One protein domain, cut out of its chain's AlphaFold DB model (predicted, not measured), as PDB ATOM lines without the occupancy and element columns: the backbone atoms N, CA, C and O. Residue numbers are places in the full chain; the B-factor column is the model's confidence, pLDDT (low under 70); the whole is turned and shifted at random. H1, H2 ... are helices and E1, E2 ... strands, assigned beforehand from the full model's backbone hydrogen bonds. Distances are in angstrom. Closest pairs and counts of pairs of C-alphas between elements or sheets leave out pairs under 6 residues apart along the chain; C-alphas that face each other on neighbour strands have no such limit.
ATOM      1  N   ARG A   4     123.757 104.424 161.210       95.25
ATOM      2  CA  ARG A   4     122.421 104.906 160.836       95.25
ATOM      3  C   ARG A   4     121.590 103.846 160.143       95.25
ATOM      4  O   ARG A   4     120.390 103.782 160.380       95.25
ATOM      5  N   TRP A   5     122.225 103.026 159.309       94.75
ATOM      6  CA  TRP A   5     121.544 102.006 158.515       94.75
ATOM      7  C   TRP A   5     122.359 100.718 158.466       94.75
ATOM      8  O   TRP A   5     123.588 100.748 158.535       94.75
ATOM      9  N   ALA A   6     121.668  99.597 158.289       94.31
ATOM     10  CA  ALA A   6     122.260  98.312 157.949       94.31
ATOM     11  C   ALA A   6     121.755  97.897 156.561       94.31
ATOM     12  O   ALA A   6     120.549  97.880 156.318       94.31
ATOM     13  N   MET A   7     122.681  97.595 155.657       93.06
ATOM     14  CA  MET A   7     122.430  97.239 154.261       93.06
ATOM     15  C   MET A   7     122.843  95.790 154.018       93.06
ATOM     16  O   MET A   7     123.840  95.335 154.569       93.06
ATOM     17  N   GLY A   8     122.119  95.063 153.171       87.94
ATOM     18  CA  GLY A   8     122.443  93.675 152.820       87.94
ATOM     19  C   GLY A   8     121.223  92.763 152.821       87.94
ATOM     20  O   GLY A   8     120.096  93.212 153.017       87.94
ATOM     21  N   ALA A   9     121.449  91.465 152.624       81.44
ATOM     22  CA  ALA A   9     120.407  90.433 152.696       81.44
ATOM     23  C   ALA A   9     120.127  89.993 154.151       81.44
ATOM     24  O   ALA A   9     119.816  88.833 154.418       81.44
ATOM     25  N   SER A  10     120.286  90.918 155.103       66.75
ATOM     26  CA  SER A  10     120.157  90.683 156.542       66.75
ATOM     27  C   SER A  10     120.901  89.413 157.012       66.75
ATOM     28  O   SER A  10     122.025  89.153 156.577       66.75
ATOM     29  N   SER A  11     120.289  88.615 157.891       60.72
ATOM     30  CA  SER A  11     120.834  87.378 158.468       60.72
ATOM     31  C   SER A  11     121.006  86.216 157.482       60.72
ATOM     32  O   SER A  11     121.461  85.154 157.893       60.72
ATOM     33  N   ALA A  12     120.616  86.358 156.208       75.81
ATOM     34  CA  ALA A  12     120.762  85.281 155.226       75.81
ATOM     35  C   ALA A  12     122.179  85.206 154.634       75.81
ATOM     36  O   ALA A  12     122.627  84.134 154.237       75.81
ATOM     37  N   ILE A  13     122.885  86.342 154.557       86.44
ATOM     38  CA  ILE A  13     124.243  86.416 153.995       86.44
ATOM     39  C   ILE A  13     125.112  87.289 154.896       86.44
ATOM     40  O   ILE A  13     126.018  86.794 155.565       86.44
ATOM     41  N   GLY A  14     124.798  88.578 154.977       91.25
ATOM     42  CA  GLY A  14     125.570  89.537 155.749       91.25
ATOM     43  C   GLY A  14     124.993  90.945 155.695       91.25
ATOM     44  O   GLY A  14     124.073  91.236 154.921       91.25
ATOM     45  N   GLN A  15     125.552  91.806 156.540       93.69
ATOM     46  CA  GLN A  15     125.131  93.188 156.735       93.69
ATOM     47  C   GLN A  15     126.341  94.128 156.723       93.69
ATOM     48  O   GLN A  15     127.290  93.950 157.485       93.69
ATOM     49  N   THR A  16     126.270  95.160 155.893       94.50
ATOM     50  CA  THR A  16     127.213  96.277 155.844       94.50
ATOM     51  C   THR A  16     126.557  97.505 156.457       94.50
ATOM     52  O   THR A  16     125.417  97.841 156.137       94.50
ATOM     53  N   TYR A  17     127.266  98.200 157.340       95.50
ATOM     54  CA  TYR A  17     126.711  99.343 158.063       95.50
ATOM     55  C   TYR A  17     127.001 100.661 157.344       95.50
ATOM     56  O   TYR A  17     128.124 100.896 156.899       95.50
ATOM     57  N   VAL A  18     126.006 101.545 157.279       96.19
ATOM     58  CA  VAL A  18     126.186 102.939 156.857       96.19
ATOM     59  C   VAL A  18     126.279 103.809 158.102       96.19
ATOM     60  O   VAL A  18     125.355 103.857 158.919       96.19
ATOM     61  N   LEU A  19     127.410 104.487 158.238       96.62
ATOM     62  CA  LEU A  19     127.731 105.395 159.330       96.62
ATOM     63  C   LEU A  19     127.448 106.840 158.915       96.62
ATOM     64  O   LEU A  19     127.517 107.164 157.731       96.62
ATOM     65  N   GLU A  20     127.204 107.717 159.885       95.44
ATOM     66  CA  GLU A  20     127.056 109.156 159.638       95.44
ATOM     67  C   GLU A  20     128.020 109.981 160.488       95.44
ATOM     68  O   GLU A  20     128.303 109.650 161.647       95.44
ATOM     69  N   LYS A  21     128.542 111.056 159.900       94.44
ATOM     70  CA  LYS A  21     129.353 112.070 160.574       94.44
ATOM     71  C   LYS A  21     129.235 113.384 159.810       94.44
ATOM     72  O   LYS A  21     129.397 113.381 158.596       94.44
ATOM     73  N   ASP A  22     128.950 114.477 160.514       94.12
ATOM     74  CA  ASP A  22     128.893 115.835 159.948       94.12
ATOM     75  C   ASP A  22     127.974 115.957 158.710       94.12
ATOM     76  O   ASP A  22     128.260 116.696 157.773       94.12
ATOM     77  N   GLY A  23     126.866 115.202 158.691       92.06
ATOM     78  CA  GLY A  23     125.909 115.157 157.577       92.06
ATOM     79  C   GLY A  23     126.322 114.272 156.393       92.06
ATOM     80  O   GLY A  23     125.537 114.096 155.461       92.06
ATOM     81  N   GLU A  24     127.512 113.671 156.429       94.56
ATOM     82  CA  GLU A  24     127.996 112.749 155.403       94.56
ATOM     83  C   GLU A  24     127.806 111.281 155.785       94.56
ATOM     84  O   GLU A  24     127.820 110.906 156.960       94.56
ATOM     85  N   LEU A  25     127.647 110.439 154.758       95.88
ATOM     86  CA  LEU A  25     127.452 108.997 154.898       95.88
ATOM     87  C   LEU A  25     128.711 108.229 154.502       95.88
ATOM     88  O   LEU A  25     129.349 108.529 153.489       95.88
ATOM     89  N   TYR A  26     129.018 107.199 155.282       95.94
ATOM     90  CA  TYR A  26     130.205 106.373 155.123       95.94
ATOM     91  C   TYR A  26     129.821 104.895 155.126       95.94
ATOM     92  O   TYR A  26     129.071 104.445 155.988       95.94
ATOM     93  N   GLU A  27     130.364 104.126 154.192       95.88
ATOM     94  CA  GLU A  27     130.266 102.669 154.193       95.88
ATOM     95  C   GLU A  27     131.282 102.117 155.193       95.88
ATOM     96  O   GLU A  27     132.477 102.405 155.090       95.88
ATOM     97  N   SER A  28     130.828 101.341 156.176       95.31
ATOM     98  CA  SER A  28     131.733 100.750 157.158       95.31
ATOM     99  C   SER A  28     132.725  99.800 156.486       95.31
ATOM    100  O   SER A  28     132.358  99.016 155.609       95.31
ATOM    101  N   ARG A  29     133.987  99.827 156.932       93.50
ATOM    102  CA  ARG A  29     135.015  98.875 156.473       93.50
ATOM    103  C   ARG A  29     134.865  97.480 157.072       93.50
ATOM    104  O   ARG A  29     135.606  96.581 156.688       93.50
ATOM    105  N   VAL A  30     133.915  97.293 157.983       92.94
ATOM    106  CA  VAL A  30     133.633  96.013 158.619       92.94
ATOM    107  C   VAL A  30     132.151  95.682 158.450       92.94
ATOM    108  O   VAL A  30     131.277  96.507 158.719       92.94
ATOM    109  N   SER A  31     131.876  94.462 158.006       94.25
ATOM    110  CA  SER A  31     130.533  93.921 157.809       94.25
ATOM    111  C   SER A  31     130.336  92.686 158.679       94.25
ATOM    112  O   SER A  31     131.294  91.987 159.009       94.25
ATOM    113  N   TYR A  32     129.091  92.411 159.054       95.00
ATOM    114  CA  TYR A  32     128.711  91.142 159.664       95.00
ATOM    115  C   TYR A  32     128.454  90.093 158.584       95.00
ATOM    116  O   TYR A  32     127.760  90.374 157.608       95.00
ATOM    117  N   PHE A  33     128.957  88.877 158.786       93.62
ATOM    118  CA  PHE A  33     128.745  87.737 157.900       93.62
ATOM    119  C   PHE A  33     128.131  86.580 158.678       93.62
ATOM    120  O   PHE A  33     128.644  86.171 159.722       93.62
ATOM    121  N   SER A  34     127.045  86.026 158.147       92.31
ATOM    122  CA  SER A  34     126.247  85.011 158.842       92.31
ATOM    123  C   SER A  34     126.989  83.677 158.948       92.31
ATOM    124  O   SER A  34     126.963  83.055 160.003       92.31
ATOM    125  N   GLU A  35     127.733  83.288 157.906       91.94
ATOM    126  CA  GLU A  35     128.588  82.084 157.901       91.94
ATOM    127  C   GLU A  35     129.720  82.155 158.937       91.94
ATOM    128  O   GLU A  35     130.164  81.131 159.451       91.94
ATOM    129  N   LEU A  36     130.186  83.365 159.263       93.50
ATOM    130  CA  LEU A  36     131.201  83.574 160.295       93.50
ATOM    131  C   LEU A  36     130.602  83.751 161.691       93.50
ATOM    132  O   LEU A  36     131.341  83.687 162.672       93.50
ATOM    133  N   ASN A  37     129.296  84.030 161.783       92.94
ATOM    134  CA  ASN A  37     128.654  84.546 162.990       92.94
ATOM    135  C   ASN A  37     129.465  85.700 163.616       92.94
ATOM    136  O   ASN A  37     129.734  85.729 164.819       92.94
ATOM    137  N   GLY A  38     129.945  86.621 162.776       94.50
ATOM    138  CA  GLY A  38     130.953  87.585 163.196       94.50
ATOM    139  C   GLY A  38     131.264  88.659 162.167       94.50
ATOM    140  O   GLY A  38     130.699  88.707 161.075       94.50
ATOM    141  N   LEU A  39     132.167  89.552 162.563       93.88
ATOM    142  CA  LEU A  39     132.603  90.688 161.766       93.88
ATOM    143  C   LEU A  39     133.854  90.344 160.951       93.88
ATOM    144  O   LEU A  39     134.790  89.741 161.474       93.88
ATOM    145  N   ALA A  40     133.896  90.787 159.698       93.25
ATOM    146  CA  ALA A  40     135.074  90.711 158.837       93.25
ATOM    147  C   ALA A  40     135.139  91.943 157.910       93.25
ATOM    148  O   ALA A  40     134.176  92.720 157.867       93.25
ATOM    149  N   PRO A  41     136.255  92.178 157.191       93.06
ATOM    150  CA  PRO A  41     136.353  93.292 156.255       93.06
ATOM    151  C   PRO A  41     135.195  93.304 155.251       93.06
ATOM    152  O   PRO A  41     134.835  92.276 154.682       93.06
ATOM    153  N   THR A  42     134.603  94.474 155.029       92.75
ATOM    154  CA  THR A  42     133.544  94.658 154.029       92.75
ATOM    155  C   THR A  42     134.075  94.284 152.645       92.75
ATOM    156  O   THR A  42     135.182  94.681 152.275       92.75
ATOM    157  N   LEU A  43     133.294  93.541 151.861       88.62
ATOM    158  CA  LEU A  43     133.688  93.112 150.518       88.62
ATOM    159  C   LEU A  43     134.147  94.306 149.659       88.62
ATOM    160  O   LEU A  43     133.452  95.317 149.573       88.62
ATOM    161  N   GLY A  44     135.307  94.185 149.009       83.12
ATOM    162  CA  GLY A  44     135.915  95.268 148.224       83.12
ATOM    163  C   GLY A  44     136.767  96.258 149.029       83.12
ATOM    164  O   GLY A  44     137.407  97.120 148.432       83.12
ATOM    165  N   SER A  45     136.833  96.123 150.358       82.19
ATOM    166  CA  SER A  45     137.814  96.833 151.199       82.19
ATOM    167  C   SER A  45     139.138  96.072 151.361       82.19
ATOM    168  O   SER A  45     140.063  96.554 152.019       82.19
ATOM    169  N   GLU A  46     139.254  94.888 150.759       72.25
ATOM    170  CA  GLU A  46     140.440  94.033 150.831       72.25
ATOM    171  C   GLU A  46     141.680  94.769 150.304       72.25
ATOM    172  O   GLU A  46     141.652  95.401 149.249       72.25
ATOM    173  N   GLY A  47     142.779  94.713 151.059       69.56
ATOM    174  CA  GLY A  47     144.035  95.382 150.696       69.56
ATOM    175  C   GLY A  47     144.045  96.901 150.899       69.56
ATOM    176  O   GLY A  47     145.051  97.541 150.602       69.56
ATOM    177  N   SER A  48     142.966  97.490 151.424       77.38
ATOM    178  CA  SER A  48     142.961  98.899 151.809       77.38
ATOM    179  C   SER A  48     143.608  99.088 153.189       77.38
ATOM    180  O   SER A  48     143.200  98.457 154.162       77.38
ATOM    181  N   THR A  49     144.598  99.978 153.287       85.00
ATOM    182  CA  THR A  49     145.249 100.342 154.557       85.00
ATOM    183  C   THR A  49     144.799 101.749 154.940       85.00
ATOM    184  O   THR A  49     145.267 102.708 154.325       85.00
ATOM    185  N   PRO A  50     143.851 101.906 155.880       86.94
ATOM    186  CA  PRO A  50     143.439 103.223 156.348       86.94
ATOM    187  C   PRO A  50     144.620 103.987 156.948       86.94
ATOM    188  O   PRO A  50     145.426 103.405 157.675       86.94
ATOM    189  N   SER A  51     144.703 105.283 156.666       90.06
ATOM    190  CA  SER A  51     145.746 106.158 157.210       90.06
ATOM    191  C   SER A  51     145.394 106.718 158.593       90.06
ATOM    192  O   SER A  51     146.292 107.074 159.357       90.06
ATOM    193  N   ASP A  52     144.104 106.747 158.946       90.56
ATOM    194  CA  ASP A  52     143.614 107.213 160.242       90.56
ATOM    195  C   ASP A  52     142.363 106.455 160.736       90.56
ATOM    196  O   ASP A  52     141.817 105.572 160.067       90.56
ATOM    197  N   ILE A  53     141.902 106.802 161.944       88.50
ATOM    198  CA  ILE A  53     140.748 106.162 162.591       88.50
ATOM    199  C   ILE A  53     139.413 106.424 161.876       88.50
ATOM    200  O   ILE A  53     138.517 105.584 161.939       88.50
ATOM    201  N   ASN A  54     139.254 107.562 161.194       86.81
ATOM    202  CA  ASN A  54     138.035 107.859 160.443       86.81
ATOM    203  C   ASN A  54     137.985 107.012 159.167       86.81
ATOM    204  O   ASN A  54     136.955 106.403 158.885       86.81
ATOM    205  N   GLU A  55     139.102 106.908 158.443       88.06
ATOM    206  CA  GLU A  55     139.211 106.023 157.281       88.06
ATOM    207  C   GLU A  55     139.063 104.546 157.667       88.06
ATOM    208  O   GLU A  55     138.518 103.757 156.888       88.06
ATOM    209  N   ALA A  56     139.534 104.169 158.863       89.50
ATOM    210  CA  ALA A  56     139.371 102.824 159.403       89.50
ATOM    211  C   ALA A  56     137.912 102.526 159.771       89.50
ATOM    212  O   ALA A  56     137.455 101.399 159.587       89.50
ATOM    213  N   ALA A  57     137.169 103.527 160.249       90.69
ATOM    214  CA  ALA A  57     135.754 103.379 160.568       90.69
ATOM    215  C   ALA A  57     134.897 103.190 159.304       90.69
ATOM    216  O   ALA A  57     134.013 102.326 159.282       90.69
ATOM    217  N   GLY A  58     135.158 103.954 158.237       92.94
ATOM    218  CA  GLY A  58     134.410 103.822 156.991       92.94
ATOM    219  C   GLY A  58     134.953 104.625 155.812       92.94
ATOM    220  O   GLY A  58     135.707 105.584 155.956       92.94
ATOM    221  N   ARG A  59     134.541 104.227 154.610       93.31
ATOM    222  CA  ARG A  59     134.826 104.910 153.345       93.31
ATOM    223  C   ARG A  59     133.723 105.922 153.050       93.31
ATOM    224  O   ARG A  59     132.549 105.561 153.061       93.31
ATOM    225  N   LEU A  60     134.089 107.167 152.744       93.88
ATOM    226  CA  LEU A  60     133.125 108.191 152.330       93.88
ATOM    227  C   LEU A  60     132.350 107.720 151.092       93.88
ATOM    228  O   LEU A  60     132.951 107.308 150.095       93.88
ATOM    229  N   MET A  61     131.021 107.777 151.154       94.69
ATOM    230  CA  MET A  61     130.165 107.359 150.047       94.69
ATOM    231  C   MET A  61     129.995 108.501 149.048       94.69
ATOM    232  O   MET A  61     129.526 109.584 149.398       94.69
ATOM    233  N   GLY A  62     130.310 108.249 147.777       95.00
ATOM    234  CA  GLY A  62     129.962 109.173 146.698       95.00
ATOM    235  C   GLY A  62     128.455 109.172 146.414       95.00
ATOM    236  O   GLY A  62     127.724 108.290 146.863       95.00
ATOM    237  N   ARG A  63     127.971 110.125 145.604       94.00
ATOM    238  CA  ARG A  63     126.549 110.180 145.199       94.00
ATOM    239  C   ARG A  63     126.056 108.840 144.643       94.00
ATOM    240  O   ARG A  63     124.994 108.369 145.035       94.00
ATOM    241  N   ASP A  64     126.834 108.226 143.755       91.19
ATOM    242  CA  ASP A  64     126.419 106.992 143.087       91.19
ATOM    243  C   ASP A  64     126.462 105.780 144.034       91.19
ATOM    244  O   ASP A  64     125.652 104.872 143.884       91.19
ATOM    245  N   ASP A  65     127.340 105.782 145.045       92.44
ATOM    246  CA  ASP A  65     127.328 104.762 146.104       92.44
ATOM    247  C   ASP A  65     126.049 104.860 146.927       92.44
ATOM    248  O   ASP A  65     125.367 103.858 147.122       92.44
ATOM    249  N   LYS A  66     125.682 106.081 147.343       95.25
ATOM    250  CA  LYS A  66     124.440 106.317 148.084       95.25
ATOM    251  C   LYS A  66     123.237 105.858 147.248       95.25
ATOM    252  O   LYS A  66     122.454 105.035 147.713       95.25
ATOM    253  N   LEU A  67     123.123 106.302 145.992       94.19
ATOM    254  CA  LEU A  67     122.018 105.898 145.111       94.19
ATOM    255  C   LEU A  67     121.944 104.375 144.919       94.19
ATOM    256  O   LEU A  67     120.851 103.821 144.956       94.19
ATOM    257  N   ARG A  68     123.082 103.684 144.765       90.88
ATOM    258  CA  ARG A  68     123.106 102.219 144.638       90.88
ATOM    259  C   ARG A  68     122.686 101.510 145.921       90.88
ATOM    260  O   ARG A  68     121.828 100.636 145.859       90.88
ATOM    261  N   CYS A  69     123.261 101.875 147.068       93.25
ATOM    262  CA  CYS A  69     122.930 101.243 148.347       93.25
ATOM    263  C   CYS A  69     121.438 101.401 148.656       93.25
ATOM    264  O   CYS A  69     120.734 100.410 148.836       93.25
ATOM    265  N   PHE A  70     120.943 102.638 148.652       95.12
ATOM    266  CA  PHE A  70     119.557 102.928 149.007       95.12
ATOM    267  C   PHE A  70     118.563 102.482 147.926       95.12
ATOM    268  O   PHE A  70     117.497 101.985 148.264       95.12
ATOM    269  N   GLY A  71     118.915 102.577 146.640       93.19
ATOM    270  CA  GLY A  71     118.043 102.148 145.541       93.19
ATOM    271  C   GLY A  71     117.828 100.632 145.456       93.19
ATOM    272  O   GLY A  71     116.845 100.187 144.857       93.19
ATOM    273  N   CYS A  72     118.724  99.839 146.059       92.50
ATOM    274  CA  CYS A  72     118.610  98.379 146.104       92.50
ATOM    275  C   CYS A  72     118.084  97.846 147.441       92.50
ATOM    276  O   CYS A  72     117.410  96.819 147.456       92.50
ATOM    277  N   HIS A  73     118.404  98.511 148.555       93.94
ATOM    278  CA  HIS A  73     118.091  98.029 149.907       93.94
ATOM    279  C   HIS A  73     116.939  98.772 150.594       93.94
ATOM    280  O   HIS A  73     116.621  98.471 151.744       93.94
ATOM    281  N   ALA A  74     116.301  99.720 149.911       94.12
ATOM    282  CA  ALA A  74     115.128 100.420 150.407       94.12
ATOM    283  C   ALA A  74     114.157 100.754 149.267       94.12
ATOM    284  O   ALA A  74     114.521 100.835 148.092       94.12
ATOM    285  N   THR A  75     112.899 100.964 149.635       93.19
ATOM    286  CA  THR A  75     111.826 101.384 148.732       93.19
ATOM    287  C   THR A  75     111.592 102.876 148.905       93.19
ATOM    288  O   THR A  75     111.719 103.388 150.013       93.19
ATOM    289  N   ASN A  76     111.305 103.596 147.816       92.56
ATOM    290  CA  ASN A  76     111.111 105.056 147.806       92.56
ATOM    291  C   ASN A  76     112.306 105.882 148.330       92.56
ATOM    292  O   ASN A  76     112.163 107.057 148.659       92.56
ATOM    293  N   ALA A  77     113.505 105.294 148.365       94.25
ATOM    294  CA  ALA A  77     114.714 105.947 148.867       94.25
ATOM    295  C   ALA A  77     115.431 106.829 147.834       94.25
ATOM    296  O   ALA A  77     116.366 107.558 148.177       94.25
ATOM    297  N   THR A  78     115.020 106.753 146.567       92.88
ATOM    298  CA  THR A  78     115.601 107.523 145.467       92.88
ATOM    299  C   THR A  78     114.526 108.006 144.503       92.88
ATOM    300  O   THR A  78     113.639 107.233 144.140       92.88
ATOM    301  N   PHE A  79     114.677 109.224 143.989       89.69
ATOM    302  CA  PHE A  79     113.913 109.732 142.850       89.69
ATOM    303  C   PHE A  79     114.874 110.304 141.806       89.69
ATOM    304  O   PHE A  79     115.596 111.275 142.056       89.69
ATOM    305  N   GLY A  80     114.937 109.670 140.632       87.69
ATOM    306  CA  GLY A  80     115.928 110.002 139.610       87.69
ATOM    307  C   GLY A  80     117.358 109.892 140.152       87.69
ATOM    308  O   GLY A  80     117.843 108.803 140.436       87.69
ATOM    309  N   ARG A  81     118.045 111.032 140.294       89.69
ATOM    310  CA  ARG A  81     119.437 111.117 140.786       89.69
ATOM    311  C   ARG A  81     119.547 111.666 142.213       89.69
ATOM    312  O   ARG A  81     120.639 112.051 142.631       89.69
ATOM    313  N   GLN A  82     118.432 111.749 142.932       91.88
ATOM    314  CA  GLN A  82     118.353 112.299 144.283       91.88
ATOM    315  C   GLN A  82     117.980 111.212 145.291       91.88
ATOM    316  O   GLN A  82     117.218 110.299 144.973       91.88
ATOM    317  N   LEU A  83     118.517 111.327 146.508       93.69
ATOM    318  CA  LEU A  83     118.083 110.532 147.656       93.69
ATOM    319  C   LEU A  83     116.838 111.173 148.272       93.69
ATOM    320  O   LEU A  83     116.788 112.390 148.428       93.69
ATOM    321  N   THR A  84     115.879 110.347 148.668       94.12
ATOM    322  CA  THR A  84     114.621 110.743 149.319       94.12
ATOM    323  C   THR A  84     114.437 109.923 150.591       94.12
ATOM    324  O   THR A  84     113.497 109.144 150.729       94.12
ATOM    325  N   LEU A  85     115.407 110.029 151.505       92.25
ATOM    326  CA  LEU A  85     115.473 109.189 152.708       92.25
ATOM    327  C   LEU A  85     114.308 109.440 153.679       92.25
ATOM    328  O   LEU A  85     113.969 108.557 154.457       92.25
ATOM    329  N   ASP A  86     113.682 110.615 153.615       93.69
ATOM    330  CA  ASP A  86     112.483 110.989 154.372       93.69
ATOM    331  C   ASP A  86     111.236 110.192 153.958       93.69
ATOM    332  O   ASP A  86     110.326 110.011 154.763       93.69
ATOM    333  N   LYS A  87     111.208 109.698 152.716       91.75
ATOM    334  CA  LYS A  87     110.098 108.917 152.148       91.75
ATOM    335  C   LYS A  87     110.391 107.425 152.094       91.75
ATOM    336  O   LYS A  87     109.572 106.670 151.572       91.75
ATOM    337  N   MET A  88     111.573 107.005 152.543       94.12
ATOM    338  CA  MET A  88     111.995 105.634 152.326       94.12
ATOM    339  C   MET A  88     111.360 104.669 153.319       94.12
ATOM    340  O   MET A  88     111.247 104.954 154.510       94.12
ATOM    341  N   THR A  89     111.104 103.465 152.827       93.69
ATOM    342  CA  THR A  89     110.785 102.302 153.648       93.69
ATOM    343  C   THR A  89     111.942 101.306 153.545       93.69
ATOM    344  O   THR A  89     112.337 100.965 152.426       93.69
ATOM    345  N   PRO A  90     112.522 100.832 154.664       92.88
ATOM    346  CA  PRO A  90     113.593  99.837 154.632       92.88
ATOM    347  C   PRO A  90     113.185  98.557 153.893       92.88
ATOM    348  O   PRO A  90     112.067  98.071 154.060       92.88
ATOM    349  N   GLY A  91     114.104  97.981 153.119       91.38
ATOM    350  CA  GLY A  91     113.870  96.760 152.349       91.38
ATOM    351  C   GLY A  91     113.154  96.978 151.012       91.38
ATOM    352  O   GLY A  91     112.700  98.074 150.674       91.38
TER     353      GLY A  91
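AT A GLANCE: This is residues 4 to 91 of the 254 residues of the protein "Cytochrome_C554 domain-containing protein" of Verrucomicrobia bacterium (UniProt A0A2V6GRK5). A strongly twisted sheet of five strands, most of it the meander E1 to E4, has the helix H2 packed on it, while the short helix H1 lies over E3 in the part of the sheet away from H2. The long strand E3 bends, pairing with E5 along its first part and with E4 along its last, and after H2 residues 74 to 91 fold back on themselves in a stretch with no named element. The printed part has 88 residues, with two named helices and five named strands in the order E1, E2, E3, E4, H1, E5, H2. The sheet is branched and its neighbours are antiparallel; the class is mixed, helices and strands. The whole is compact, with a radius of gyration of the C-alphas of 13.3 A and spans of 34 by 31 by 18 A.

IN THESE COORDINATES: E1, residues 4 to 8, begins with C-alpha 4 at (122.421, 104.906, 160.836). E2, residues 14 to 21, is 23.4 A long, and E3, residues 24 to 33, is 25.1 A long and bends by 59 degrees at residue 29. E4 is residues 38 to 41, H1 residues 53 to 57 and E5 residues 58 to 60. H2, residues 63 to 73, is 15.5 A long and ends with C-alpha 73 at (118.091, 98.029, 149.907).

HOW THE PARTS SIT: In the meander, each strand the antiparallel neighbour of the one before, E1 and E2, E2 and E3, and E3 and E4 form hairpins. E1 and E3 lie on opposite sides of E2. N 7 and O 16 are within hydrogen-bond range at 2.8 A, as are N 19 and O 26 between E2 and E3 at 2.8 A. E3 has three neighbours in a staggered pairing: E2 beside its residues 24 to 33, E5 beside 26 to 28, with N 27 and O 59 at 2.8 A, and E4 beside 30 to 33, with N 31 and O 40 at 2.9 A. E1, E4 and E5 are edge strands. H2 is on the sheet at a height of 9.7 A and runs across the strands, at 64 degrees to E1 on the local plane. It lies only just over E1, E2 and E3, with 3 of its C-alphas falling on each. The closest C-alphas of E1 and H2, those of Met 7 and His 73, are 6.2 A apart. H1 is on the sheet over E3, at a height of 8.1 A; their closest C-alphas, those of Ser 28 and Ala 57, are 5.9 A apart. H1 and H2 are apart. In H1 and H2 every O i to N i+4 pair is within hydrogen-bond range.

THE WHOLE: The C-alphas farthest apart, those of Leu 36 and Gly 80, are 36.9 A from each other. The printed part has no cut. The link from E4 to H1, 11 residues, is long; the other links are tight. In residues 74 to 91, short antiparallel pairings join 74 to 75 with 89 to 90, and 78 to 79 with 82 to 83. The mean pLDDT of the printed part is 90.8, with residues 10 to 11 and residue 47 under 70.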